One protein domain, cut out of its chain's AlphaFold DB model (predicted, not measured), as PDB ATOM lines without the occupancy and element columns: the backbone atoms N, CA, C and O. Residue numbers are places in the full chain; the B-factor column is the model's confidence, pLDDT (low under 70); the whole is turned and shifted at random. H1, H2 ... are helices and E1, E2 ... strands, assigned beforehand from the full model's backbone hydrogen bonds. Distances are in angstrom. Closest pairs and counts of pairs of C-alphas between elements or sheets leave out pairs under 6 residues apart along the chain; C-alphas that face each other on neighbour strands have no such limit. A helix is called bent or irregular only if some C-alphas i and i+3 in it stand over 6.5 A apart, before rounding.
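What this domain is: This is residues 14 to 88 of the 94 residues of an uncharacterized protein of Deltaproteobacteria bacterium (UniProt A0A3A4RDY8). A two-stranded hairpin, E1 and E2, forms one wall of the domain; H2 packs on one side of it over both strands, and H1 stands at a steep angle to H2, packing on it and reaching E1 near its own beginning. The unnamed stretch of residues 14 to 25 runs along the side of the hairpin away from the helices. The printed part has 75 residues, with two named strands and then two named helices in the order E1, E2, H1, H2; the sheet E1 - E2 is antiparallel and the class is mixed, helices and strands. The whole is only just compact, close to loose, with a radius of gyration of the C-alphas of 13.2 A and spans of 33 by 30 by 18 A.

Where its parts are: E1 is residues 26 to 34, 23.7 A from first to last C-alpha, and begins with C-alpha 26 at (12.216, -30.568, -40.351). E2 is residues 39 to 49, 24.6 A long, and bends by 81 degrees at residue 43. H1 is residues 50 to 66, 25.3 A long, with C-alpha 50 at (12.566, -27.856, -44.324). H1 is irregular, with C-alphas 51 and 54 lying 7.7 A apart, and it has a kink of 40 degrees near residue 59. H2 is residues 72 to 87, 21.4 A long, and ends with C-alpha 87 at (1.569, -29.885, -47.028).

How they stand to each other: E1 and E2 form a hairpin of antiparallel neighbours, with 161 degrees between their directions. N 29 and O 46 are 2.9 A apart and N 33 and O 40 are 2.8 A apart, both within hydrogen-bond range. The closest C-alphas of E2 and H2 are those of Phe 46 and Asn 84, 5.9 A apart. Those of E1 and H2 are Arg 31 and Phe 77, 6.9 A apart. H1 and H2 touch, through residues 60 to 64 of H1 and 75 to 79 of H2 alone, and their closest C-alphas are those of Ser 64 and Lys 75, 6.1 A apart. They run opposite ways at a steep tilt of 53 degrees. The closest C-alphas of E1 and H1 are those of Leu 26 and Gly 50, 4.8 A apart. Of the O i to N i+4 pairs, 9 of 13 in H1 and 10 of 12 in H2 are within hydrogen-bond range.

The domain as a whole: The two C-alphas farthest apart are those of Lys 20 and Lys 68, 35.7 A. The printed part has no cut, and the links E1 to E2, E2 to H1 and H1 to H2 are tight. The mean pLDDT of the printed part is 84.1, and residues 15 to 22 are under 70.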
ATOM      1  N   ILE A  14      10.273 -27.127 -21.956       71.75
ATOM      2  CA  ILE A  14      10.304 -28.507 -21.471       71.75
ATOM      3  C   ILE A  14       9.381 -29.310 -22.384       71.75
ATOM      4  O   ILE A  14       8.201 -28.984 -22.511       71.75
ATOM      5  N   ASP A  15       9.929 -30.333 -23.037       67.75
ATOM      6  CA  ASP A  15       9.187 -31.201 -23.947       67.75
ATOM      7  C   ASP A  15       9.503 -32.675 -23.670       67.75
ATOM      8  O   ASP A  15      10.658 -33.041 -23.455       67.75
ATOM      9  N   ILE A  16       8.461 -33.506 -23.648       59.84
ATOM     10  CA  ILE A  16       8.539 -34.928 -23.290       59.84
ATOM     11  C   ILE A  16       8.506 -35.824 -24.546       59.84
ATOM     12  O   ILE A  16       9.037 -36.933 -24.524       59.84
ATOM     13  N   ALA A  17       7.942 -35.347 -25.660       59.72
ATOM     14  CA  ALA A  17       7.582 -36.160 -26.825       59.72
ATOM     15  C   ALA A  17       8.581 -36.067 -27.994       59.72
ATOM     16  O   ALA A  17       8.648 -36.973 -28.821       59.72
ATOM     17  N   PHE A  18       9.396 -35.011 -28.075       59.19
ATOM     18  CA  PHE A  18      10.330 -34.805 -29.192       59.19
ATOM     19  C   PHE A  18      11.635 -35.602 -29.112       59.19
ATOM     20  O   PHE A  18      12.384 -35.644 -30.088       59.19
ATOM     21  N   SER A  19      11.924 -36.240 -27.977       57.66
ATOM     22  CA  SER A  19      13.232 -36.854 -27.708       57.66
ATOM     23  C   SER A  19      13.582 -38.054 -28.605       57.66
ATOM     24  O   SER A  19      14.735 -38.479 -28.601       57.66
ATOM     25  N   LYS A  20      12.633 -38.588 -29.389       57.28
ATOM     26  CA  LYS A  20      12.831 -39.823 -30.170       57.28
ATOM     27  C   LYS A  20      12.569 -39.728 -31.679       57.28
ATOM     28  O   LYS A  20      12.963 -40.642 -32.392       57.28
ATOM     29  N   THR A  21      11.937 -38.664 -32.184       60.72
ATOM     30  CA  THR A  21      11.404 -38.637 -33.569       60.72
ATOM     31  C   THR A  21      11.806 -37.412 -34.399       60.72
ATOM     32  O   THR A  21      11.465 -37.328 -35.578       60.72
ATOM     33  N   ALA A  22      12.548 -36.458 -33.826       65.69
ATOM     34  CA  ALA A  22      12.973 -35.258 -34.543       65.69
ATOM     35  C   ALA A  22      14.149 -35.544 -35.494       65.69
ATOM     36  O   ALA A  22      15.277 -35.759 -35.054       65.69
ATOM     37  N   ILE A  23      13.898 -35.488 -36.803       74.75
ATOM     38  CA  ILE A  23      14.943 -35.512 -37.837       74.75
ATOM     39  C   ILE A  23      15.395 -34.071 -38.119       74.75
ATOM     40  O   ILE A  23      14.570 -33.158 -38.230       74.75
ATOM     41  N   LEU A  24      16.709 -33.856 -38.236       80.62
ATOM     42  CA  LEU A  24      17.276 -32.560 -38.617       80.62
ATOM     43  C   LEU A  24      16.731 -32.096 -39.975       80.62
ATOM     44  O   LEU A  24      16.589 -32.884 -40.904       80.62
ATOM     45  N   GLY A  25      16.456 -30.796 -40.091       84.19
ATOM     46  CA  GLY A  25      15.924 -30.193 -41.316       84.19
ATOM     47  C   GLY A  25      14.397 -30.188 -41.414       84.19
ATOM     48  O   GLY A  25      13.873 -29.665 -42.388       84.19
ATOM     49  N   LEU A  26      13.671 -30.713 -40.424       88.12
ATOM     50  CA  LEU A  26      12.216 -30.568 -40.351       88.12
ATOM     51  C   LEU A  26      11.804 -29.242 -39.705       88.12
ATOM     52  O   LEU A  26      12.439 -28.755 -38.766       88.12
ATOM     53  N   LEU A  27      10.683 -28.695 -40.172       90.50
ATOM     54  CA  LEU A  27      10.013 -27.555 -39.554       90.50
ATOM     55  C   LEU A  27       8.886 -28.036 -38.656       90.50
ATOM     56  O   LEU A  27       8.093 -28.904 -39.020       90.50
ATOM     57  N   LEU A  28       8.798 -27.421 -37.481       89.12
ATOM     58  CA  LEU A  28       7.849 -27.788 -36.446       89.12
ATOM     59  C   LEU A  28       7.022 -26.574 -36.068       89.12
ATOM     60  O   LEU A  28       7.549 -25.580 -35.566       89.12
ATOM     61  N   PHE A  29       5.711 -26.678 -36.252       90.50
ATOM     62  CA  PHE A  29       4.788 -25.816 -35.542       90.50
ATOM     63  C   PHE A  29       4.303 -26.531 -34.283       90.50
ATOM     64  O   PHE A  29       3.669 -27.585 -34.351       90.50
ATOM     65  N   ILE A  30       4.565 -25.905 -33.141       88.00
ATOM     66  CA  ILE A  30       4.092 -26.316 -31.823       88.00
ATOM     67  C   ILE A  30       3.391 -25.137 -31.164       88.00
ATOM     68  O   ILE A  30       3.821 -23.986 -31.279       88.00
ATOM     69  N   ARG A  31       2.300 -25.407 -30.449       87.38
ATOM     70  CA  ARG A  31       1.678 -24.393 -29.601       87.38
ATOM     71  C   ARG A  31       2.292 -24.470 -28.212       87.38
ATOM     72  O   ARG A  31       2.216 -25.509 -27.563       87.38
ATOM     73  N   LEU A  32       2.855 -23.355 -27.760       85.94
ATOM     74  CA  LEU A  32       3.343 -23.219 -26.394       85.94
ATOM     75  C   LEU A  32       2.188 -22.931 -25.437       85.94
ATOM     76  O   LEU A  32       1.330 -22.087 -25.713       85.94
ATOM     77  N   ILE A  33       2.197 -23.630 -24.310       85.06
ATOM     78  CA  ILE A  33       1.349 -23.393 -23.152       85.06
ATOM     79  C   ILE A  33       2.257 -22.819 -22.056       85.06
ATOM     80  O   ILE A  33       3.126 -23.540 -21.552       85.06
ATOM     81  N   PRO A  34       2.126 -21.522 -21.733       85.19
ATOM     82  CA  PRO A  34       2.973 -20.894 -20.731       85.19
ATOM     83  C   PRO A  34       2.568 -21.348 -19.326       85.19
ATOM     84  O   PRO A  34       1.393 -21.299 -18.962       85.19
ATOM     85  N   PHE A  35       3.556 -21.742 -18.531       85.12
ATOM     86  CA  PHE A  35       3.467 -21.896 -17.081       85.12
ATOM     87  C   PHE A  35       4.347 -20.837 -16.415       85.12
ATOM     88  O   PHE A  35       5.114 -20.143 -17.083       85.12
ATOM     89  N   LYS A  36       4.236 -20.701 -15.090       86.56
ATOM     90  CA  LYS A  36       4.945 -19.663 -14.329       86.56
ATOM     91  C   LYS A  36       6.457 -19.647 -14.603       86.56
ATOM     92  O   LYS A  36       7.017 -18.575 -14.802       86.56
ATOM     93  N   ASP A  37       7.080 -20.825 -14.667       84.94
ATOM     94  CA  ASP A  37       8.545 -20.957 -14.694       84.94
ATOM     95  C   ASP A  37       9.101 -21.569 -15.997       84.94
ATOM     96  O   ASP A  37      10.318 -21.593 -16.218       84.94
ATOM     97  N   PHE A  38       8.232 -22.090 -16.868       83.69
ATOM     98  CA  PHE A  38       8.609 -22.747 -18.122       83.69
ATOM     99  C   PHE A  38       7.460 -22.734 -19.138       83.69
ATOM    100  O   PHE A  38       6.311 -22.463 -18.801       83.69
ATOM    101  N   ASN A  39       7.763 -23.063 -20.393       84.50
ATOM    102  CA  ASN A  39       6.749 -23.358 -21.403       84.50
ATOM    103  C   ASN A  39       6.672 -24.866 -21.627       84.50
ATOM    104  O   ASN A  39       7.707 -25.537 -21.640       84.50
ATOM    105  N   MET A  40       5.464 -25.370 -21.855       85.75
ATOM    106  CA  MET A  40       5.223 -26.731 -22.336       85.75
ATOM    107  C   MET A  40       4.661 -26.686 -23.759       85.75
ATOM    108  O   MET A  40       4.082 -25.675 -24.166       85.75
ATOM    109  N   THR A  41       4.793 -27.765 -24.524       85.31
ATOM    110  CA  THR A  41       4.051 -27.928 -25.781       85.31
ATOM    111  C   THR A  41       2.628 -28.410 -25.510       85.31
ATOM    112  O   THR A  41       2.347 -29.052 -24.502       85.31
ATOM    113  N   SER A  42       1.696 -28.113 -26.415       81.69
ATOM    114  CA  SER A  42       0.303 -28.569 -26.310       81.69
ATOM    115  C   SER A  42       0.106 -30.068 -26.585       81.69
ATOM    116  O   SER A  42      -1.031 -30.489 -26.773       81.69
ATOM    117  N   GLY A  43       1.183 -30.851 -26.713       80.31
ATOM    118  CA  GLY A  43       1.139 -32.277 -27.058       80.31
ATOM    119  C   GLY A  43       0.785 -32.592 -28.516       80.31
ATOM    120  O   GLY A  43       0.679 -33.758 -28.873       80.31
ATOM    121  N   VAL A  44       0.611 -31.576 -29.369       83.75
ATOM    122  CA  VAL A  44       0.351 -31.742 -30.808       83.75
ATOM    123  C   VAL A  44       1.354 -30.914 -31.591       83.75
ATOM    124  O   VAL A  44       1.498 -29.710 -31.351       83.75
ATOM    125  N   SER A  45       1.987 -31.563 -32.560       86.88
ATOM    126  CA  SER A  45       2.981 -30.977 -33.449       86.88
ATOM    127  C   SER A  45       2.536 -31.112 -34.896       86.88
ATOM    128  O   SER A  45       2.068 -32.168 -35.321       86.88
ATOM    129  N   PHE A  46       2.713 -30.043 -35.666       90.88
ATOM    130  CA  PHE A  46       2.556 -30.076 -37.113       90.88
ATOM    131  C   PHE A  46       3.934 -30.010 -37.752       90.88
ATOM    132  O   PHE A  46       4.672 -29.043 -37.547       90.88
ATOM    133  N   VAL A  47       4.270 -31.055 -38.499       91.12
ATOM    134  CA  VAL A  47       5.592 -31.242 -39.090       91.12
ATOM    135  C   VAL A  47       5.521 -30.918 -40.574       91.12
ATOM    136  O   VAL A  47       4.564 -31.304 -41.250       91.12
ATOM    137  N   PHE A  48       6.533 -30.214 -41.068       92.50
ATOM    138  CA  PHE A  48       6.681 -29.859 -42.473       92.50
ATOM    139  C   PHE A  48       8.124 -30.106 -42.940       92.50
ATOM    140  O   PHE A  48       9.051 -30.021 -42.127       92.50
ATOM    141  N   PRO A  49       8.332 -30.374 -44.238       92.00
ATOM    142  CA  PRO A  49       9.656 -30.342 -44.850       92.00
ATOM    143  C   PRO A  49      10.368 -28.987 -44.665       92.00
ATOM    144  O   PRO A  49       9.730 -27.931 -44.658       92.00
ATOM    145  N   GLY A  50      11.696 -29.027 -44.517       91.19
ATOM    146  CA  GLY A  50      12.566 -27.856 -44.324       91.19
ATOM    147  C   GLY A  50      12.521 -26.827 -45.444       91.19
ATOM    148  O   GLY A  50      12.480 -25.623 -45.205       91.19
ATOM    149  N   ASP A  51      12.484 -27.314 -46.676       92.88
ATOM    150  CA  ASP A  51      12.465 -26.530 -47.910       92.88
ATOM    151  C   ASP A  51      11.172 -25.721 -48.102       92.88
ATOM    152  O   ASP A  51      11.117 -24.825 -48.948       92.88
ATOM    153  N   LEU A  52      10.142 -25.963 -47.286       93.69
ATOM    154  CA  LEU A  52       8.895 -25.202 -47.327       93.69
ATOM    155  C   LEU A  52       8.912 -23.915 -46.490       93.69
ATOM    156  O   LEU A  52       7.909 -23.202 -46.506       93.69
ATOM    157  N   GLU A  53       9.996 -23.563 -45.794       92.00
ATOM    158  CA  GLU A  53      10.041 -22.408 -44.877       92.00
ATOM    159  C   GLU A  53       9.430 -21.122 -45.467       92.00
ATOM    160  O   GLU A  53       8.434 -20.591 -44.954       92.00
ATOM    161  N   GLU A  54       9.976 -20.635 -46.585       92.31
ATOM    162  CA  GLU A  54       9.514 -19.399 -47.225       92.31
ATOM    163  C   GLU A  54       8.059 -19.502 -47.697       92.31
ATOM    164  O   GLU A  54       7.273 -18.546 -47.598       92.31
ATOM    165  N   TYR A  55       7.671 -20.678 -48.197       92.56
ATOM    166  CA  TYR A  55       6.310 -20.960 -48.630       92.56
ATOM    167  C   TYR A  55       5.324 -20.852 -47.456       92.56
ATOM    168  O   TYR A  55       4.307 -20.150 -47.580       92.56
ATOM    169  N   LEU A  56       5.642 -21.477 -46.318       91.56
ATOM    170  CA  LEU A  56       4.828 -21.468 -45.102       91.56
ATOM    171  C   LEU A  56       4.669 -20.037 -44.569       91.56
ATOM    172  O   LEU A  56       3.543 -19.593 -44.319       91.56
ATOM    173  N   LEU A  57       5.763 -19.273 -44.481       89.88
ATOM    174  CA  LEU A  57       5.753 -17.876 -44.030       89.88
ATOM    175  C   LEU A  57       4.901 -16.980 -44.938       89.88
ATOM    176  O   LEU A  57       4.070 -16.192 -44.465       89.88
ATOM    177  N   ARG A  58       5.045 -17.127 -46.260       90.69
ATOM    178  CA  ARG A  58       4.268 -16.366 -47.251       90.69
ATOM    179  C   ARG A  58       2.779 -16.694 -47.179       90.69
ATOM    180  O   ARG A  58       1.947 -15.783 -47.251       90.69
ATOM    181  N   ARG A  59       2.421 -17.976 -47.041       88.88
ATOM    182  CA  ARG A  59       1.027 -18.427 -46.888       88.88
ATOM    183  C   ARG A  59       0.431 -17.907 -45.584       88.88
ATOM    184  O   ARG A  59      -0.664 -17.342 -45.623       88.88
ATOM    185  N   TYR A  60       1.161 -18.005 -44.474       87.31
ATOM    186  CA  TYR A  60       0.727 -17.497 -43.173       87.31
ATOM    187  C   TYR A  60       0.431 -15.995 -43.232       87.31
ATOM    188  O   TYR A  60      -0.672 -15.577 -42.873       87.31
ATOM    189  N   LYS A  61       1.336 -15.178 -43.785       85.31
ATOM    190  CA  LYS A  61       1.150 -13.717 -43.900       85.31
ATOM    191  C   LYS A  61      -0.106 -13.326 -44.694       85.31
ATOM    192  O   LYS A  61      -0.742 -12.317 -44.389       85.31
ATOM    193  N   LYS A  62      -0.473 -14.112 -45.713       83.62
ATOM    194  CA  LYS A  62      -1.653 -13.861 -46.560       83.62
ATOM    195  C   LYS A  62      -2.954 -14.369 -45.938       83.62
ATOM    196  O   LYS A  62      -3.974 -13.688 -46.013       83.62
ATOM    197  N   LEU A  63      -2.939 -15.574 -45.373       76.56
ATOM    198  CA  LEU A  63      -4.154 -16.310 -45.016       76.56
ATOM    199  C   LEU A  63      -4.538 -16.182 -43.541       76.56
ATOM    200  O   LEU A  63      -5.723 -16.290 -43.233       76.56
ATOM    201  N   SER A  64      -3.595 -15.888 -42.643       74.69
ATOM    202  CA  SER A  64      -3.896 -15.642 -41.221       74.69
ATOM    203  C   SER A  64      -4.895 -14.499 -41.022       74.69
ATOM    204  O   SER A  64      -5.743 -14.575 -40.138       74.69
ATOM    205  N   LYS A  65      -4.885 -13.501 -41.917       77.00
ATOM    206  CA  LYS A  65      -5.856 -12.393 -41.957       77.00
ATOM    207  C   LYS A  65      -7.309 -12.843 -42.152       77.00
ATOM    208  O   LYS A  65      -8.219 -12.097 -41.822       77.00
ATOM    209  N   LYS A  66      -7.537 -14.040 -42.706       79.75
ATOM    210  CA  LYS A  66      -8.878 -14.593 -42.961       79.75
ATOM    211  C   LYS A  66      -9.416 -15.424 -41.793       79.75
ATOM    212  O   LYS A  66     -10.573 -15.841 -41.829       79.75
ATOM    213  N   VAL A  67      -8.596 -15.716 -40.782       81.94
ATOM    214  CA  VAL A  67      -9.013 -16.507 -39.619       81.94
ATOM    215  C   VAL A  67      -9.711 -15.587 -38.616       81.94
ATOM    216  O   VAL A  67      -9.083 -14.697 -38.046       81.94
ATOM    217  N   LYS A  68     -11.013 -15.811 -38.396       79.38
ATOM    218  CA  LYS A  68     -11.822 -15.073 -37.415       79.38
ATOM    219  C   LYS A  68     -11.476 -15.541 -35.997       79.38
ATOM    220  O   LYS A  68     -11.934 -16.594 -35.564       79.38
ATOM    221  N   SER A  69     -10.621 -14.795 -35.311       82.12
ATOM    222  CA  SER A  69     -10.292 -14.960 -33.890       82.12
ATOM    223  C   SER A  69      -9.634 -13.672 -33.395       82.12
ATOM    224  O   SER A  69      -8.971 -12.997 -34.178       82.12
ATOM    225  N   ASP A  70      -9.749 -13.358 -32.111       80.62
ATOM    226  CA  ASP A  70      -9.063 -12.198 -31.525       80.62
ATOM    227  C   ASP A  70      -7.658 -12.549 -31.006       80.62
ATOM    228  O   ASP A  70      -6.858 -11.668 -30.712       80.62
ATOM    229  N   SER A  71      -7.304 -13.840 -30.963       85.62
ATOM    230  CA  SER A  71      -5.994 -14.312 -30.503       85.62
ATOM    231  C   SER A  71      -5.105 -14.757 -31.661       85.62
ATOM    232  O   SER A  71      -5.405 -15.724 -32.367       85.62
ATOM    233  N   ASP A  72      -3.938 -14.130 -31.806       83.50
ATOM    234  CA  ASP A  72      -2.941 -14.524 -32.807       83.50
ATOM    235  C   ASP A  72      -2.411 -15.948 -32.593       83.50
ATOM    236  O   ASP A  72      -2.113 -16.654 -33.559       83.50
ATOM    237  N   SER A  73      -2.348 -16.415 -31.342       85.00
ATOM    238  CA  SER A  73      -1.992 -17.807 -31.048       85.00
ATOM    239  C   SER A  73      -3.018 -18.782 -31.624       85.00
ATOM    240  O   SER A  73      -2.632 -19.811 -32.180       85.00
ATOM    241  N   ILE A  74      -4.313 -18.472 -31.506       87.00
ATOM    242  CA  ILE A  74      -5.392 -19.307 -32.048       87.00
ATOM    243  C   ILE A  74      -5.381 -19.244 -33.578       87.00
ATOM    244  O   ILE A  74      -5.478 -20.287 -34.228       87.00
ATOM    245  N   LYS A  75      -5.179 -18.058 -34.172       88.62
ATOM    246  CA  LYS A  75      -5.048 -17.910 -35.633       88.62
ATOM    247  C   LYS A  75      -3.925 -18.771 -36.192       88.62
ATOM    248  O   LYS A  75      -4.147 -19.486 -37.168       88.62
ATOM    249  N   ARG A  76      -2.741 -18.720 -35.570       89.56
ATOM    250  CA  ARG A  76      -1.588 -19.555 -35.937       89.56
ATOM    251  C   ARG A  76      -1.939 -21.034 -35.863       89.56
ATOM    252  O   ARG A  76      -1.754 -21.740 -36.847       89.56
ATOM    253  N   PHE A  77      -2.510 -21.476 -34.747       90.06
ATOM    254  CA  PHE A  77      -2.879 -22.877 -34.560       90.06
ATOM    255  C   PHE A  77      -3.851 -23.376 -35.638       90.06
ATOM    256  O   PHE A  77      -3.573 -24.372 -36.299       90.06
ATOM    257  N   ILE A  78      -4.953 -22.655 -35.879       89.75
ATOM    258  CA  ILE A  78      -5.943 -23.020 -36.907       89.75
ATOM    259  C   ILE A  78      -5.308 -23.031 -38.301       89.75
ATOM    260  O   ILE A  78      -5.603 -23.911 -39.113       89.75
ATOM    261  N   PHE A  79      -4.454 -22.050 -38.593       91.19
ATOM    262  CA  PHE A  79      -3.778 -21.953 -39.878       91.19
ATOM    263  C   PHE A  79      -2.859 -23.153 -40.125       91.19
ATOM    264  O   PHE A  79      -3.023 -23.835 -41.137       91.19
ATOM    265  N   PHE A  80      -1.940 -23.447 -39.202       92.19
ATOM    266  CA  PHE A  80      -0.995 -24.550 -39.369       92.19
ATOM    267  C   PHE A  80      -1.669 -25.919 -39.280       92.19
ATOM    268  O   PHE A  80      -1.259 -26.820 -40.002       92.19
ATOM    269  N   PHE A  81      -2.762 -26.060 -38.524       91.50
ATOM    270  CA  PHE A  81      -3.590 -27.268 -38.553       91.50
ATOM    271  C   PHE A  81      -4.156 -27.541 -39.951       91.50
ATOM    272  O   PHE A  81      -4.076 -28.654 -40.460       91.50
ATOM    273  N   ARG A  82      -4.720 -26.516 -40.607       91.50
ATOM    274  CA  ARG A  82      -5.246 -26.655 -41.976       91.50
ATOM    275  C   ARG A  82      -4.141 -26.936 -42.985       91.50
ATOM    276  O   ARG A  82      -4.364 -27.702 -43.912       91.50
ATOM    277  N   LEU A  83      -2.982 -26.309 -42.809       91.88
ATOM    278  CA  LEU A  83      -1.855 -26.458 -43.720       91.88
ATOM    279  C   LEU A  83      -1.197 -27.833 -43.601       91.88
ATOM    280  O   LEU A  83      -0.853 -28.426 -44.612       91.88
ATOM    281  N   ASN A  84      -1.096 -28.375 -42.386       92.88
ATOM    282  CA  ASN A  84      -0.551 -29.708 -42.139       92.88
ATOM    283  C   ASN A  84      -1.361 -30.814 -42.830       92.88
ATOM    284  O   ASN A  84      -0.780 -31.787 -43.287       92.88
ATOM    285  N   LYS A  85      -2.676 -30.630 -43.005       91.12
ATOM    286  CA  LYS A  85      -3.515 -31.565 -43.774       91.12
ATOM    287  C   LYS A  85      -3.195 -31.626 -45.272       91.12
ATOM    288  O   LYS A  85      -3.688 -32.528 -45.938       91.12
ATOM    289  N   ILE A  86      -2.477 -30.640 -45.808       91.44
ATOM    290  CA  ILE A  86      -2.210 -30.498 -47.247       91.44
ATOM    291  C   ILE A  86      -0.722 -30.708 -47.530       91.44
ATOM    292  O   ILE A  86      -0.369 -31.504 -48.388       91.44
ATOM    293  N   ASP A  87       0.127 -30.000 -46.784       92.06
ATOM    294  CA  ASP A  87       1.569 -29.885 -47.028       92.06
ATOM    295  C   ASP A  87       2.405 -30.512 -45.886       92.06
ATOM    296  O   ASP A  87       3.622 -30.340 -45.830       92.06
ATOM    297  N   GLY A  88       1.754 -31.159 -44.912       91.12
ATOM    298  CA  GLY A  88       2.397 -31.692 -43.713       91.12
ATOM    299  C   GLY A  88       2.830 -33.149 -43.826       91.12
ATOM    300  O   GLY A  88       2.337 -33.910 -44.654       91.12
TER     301      GLY A  88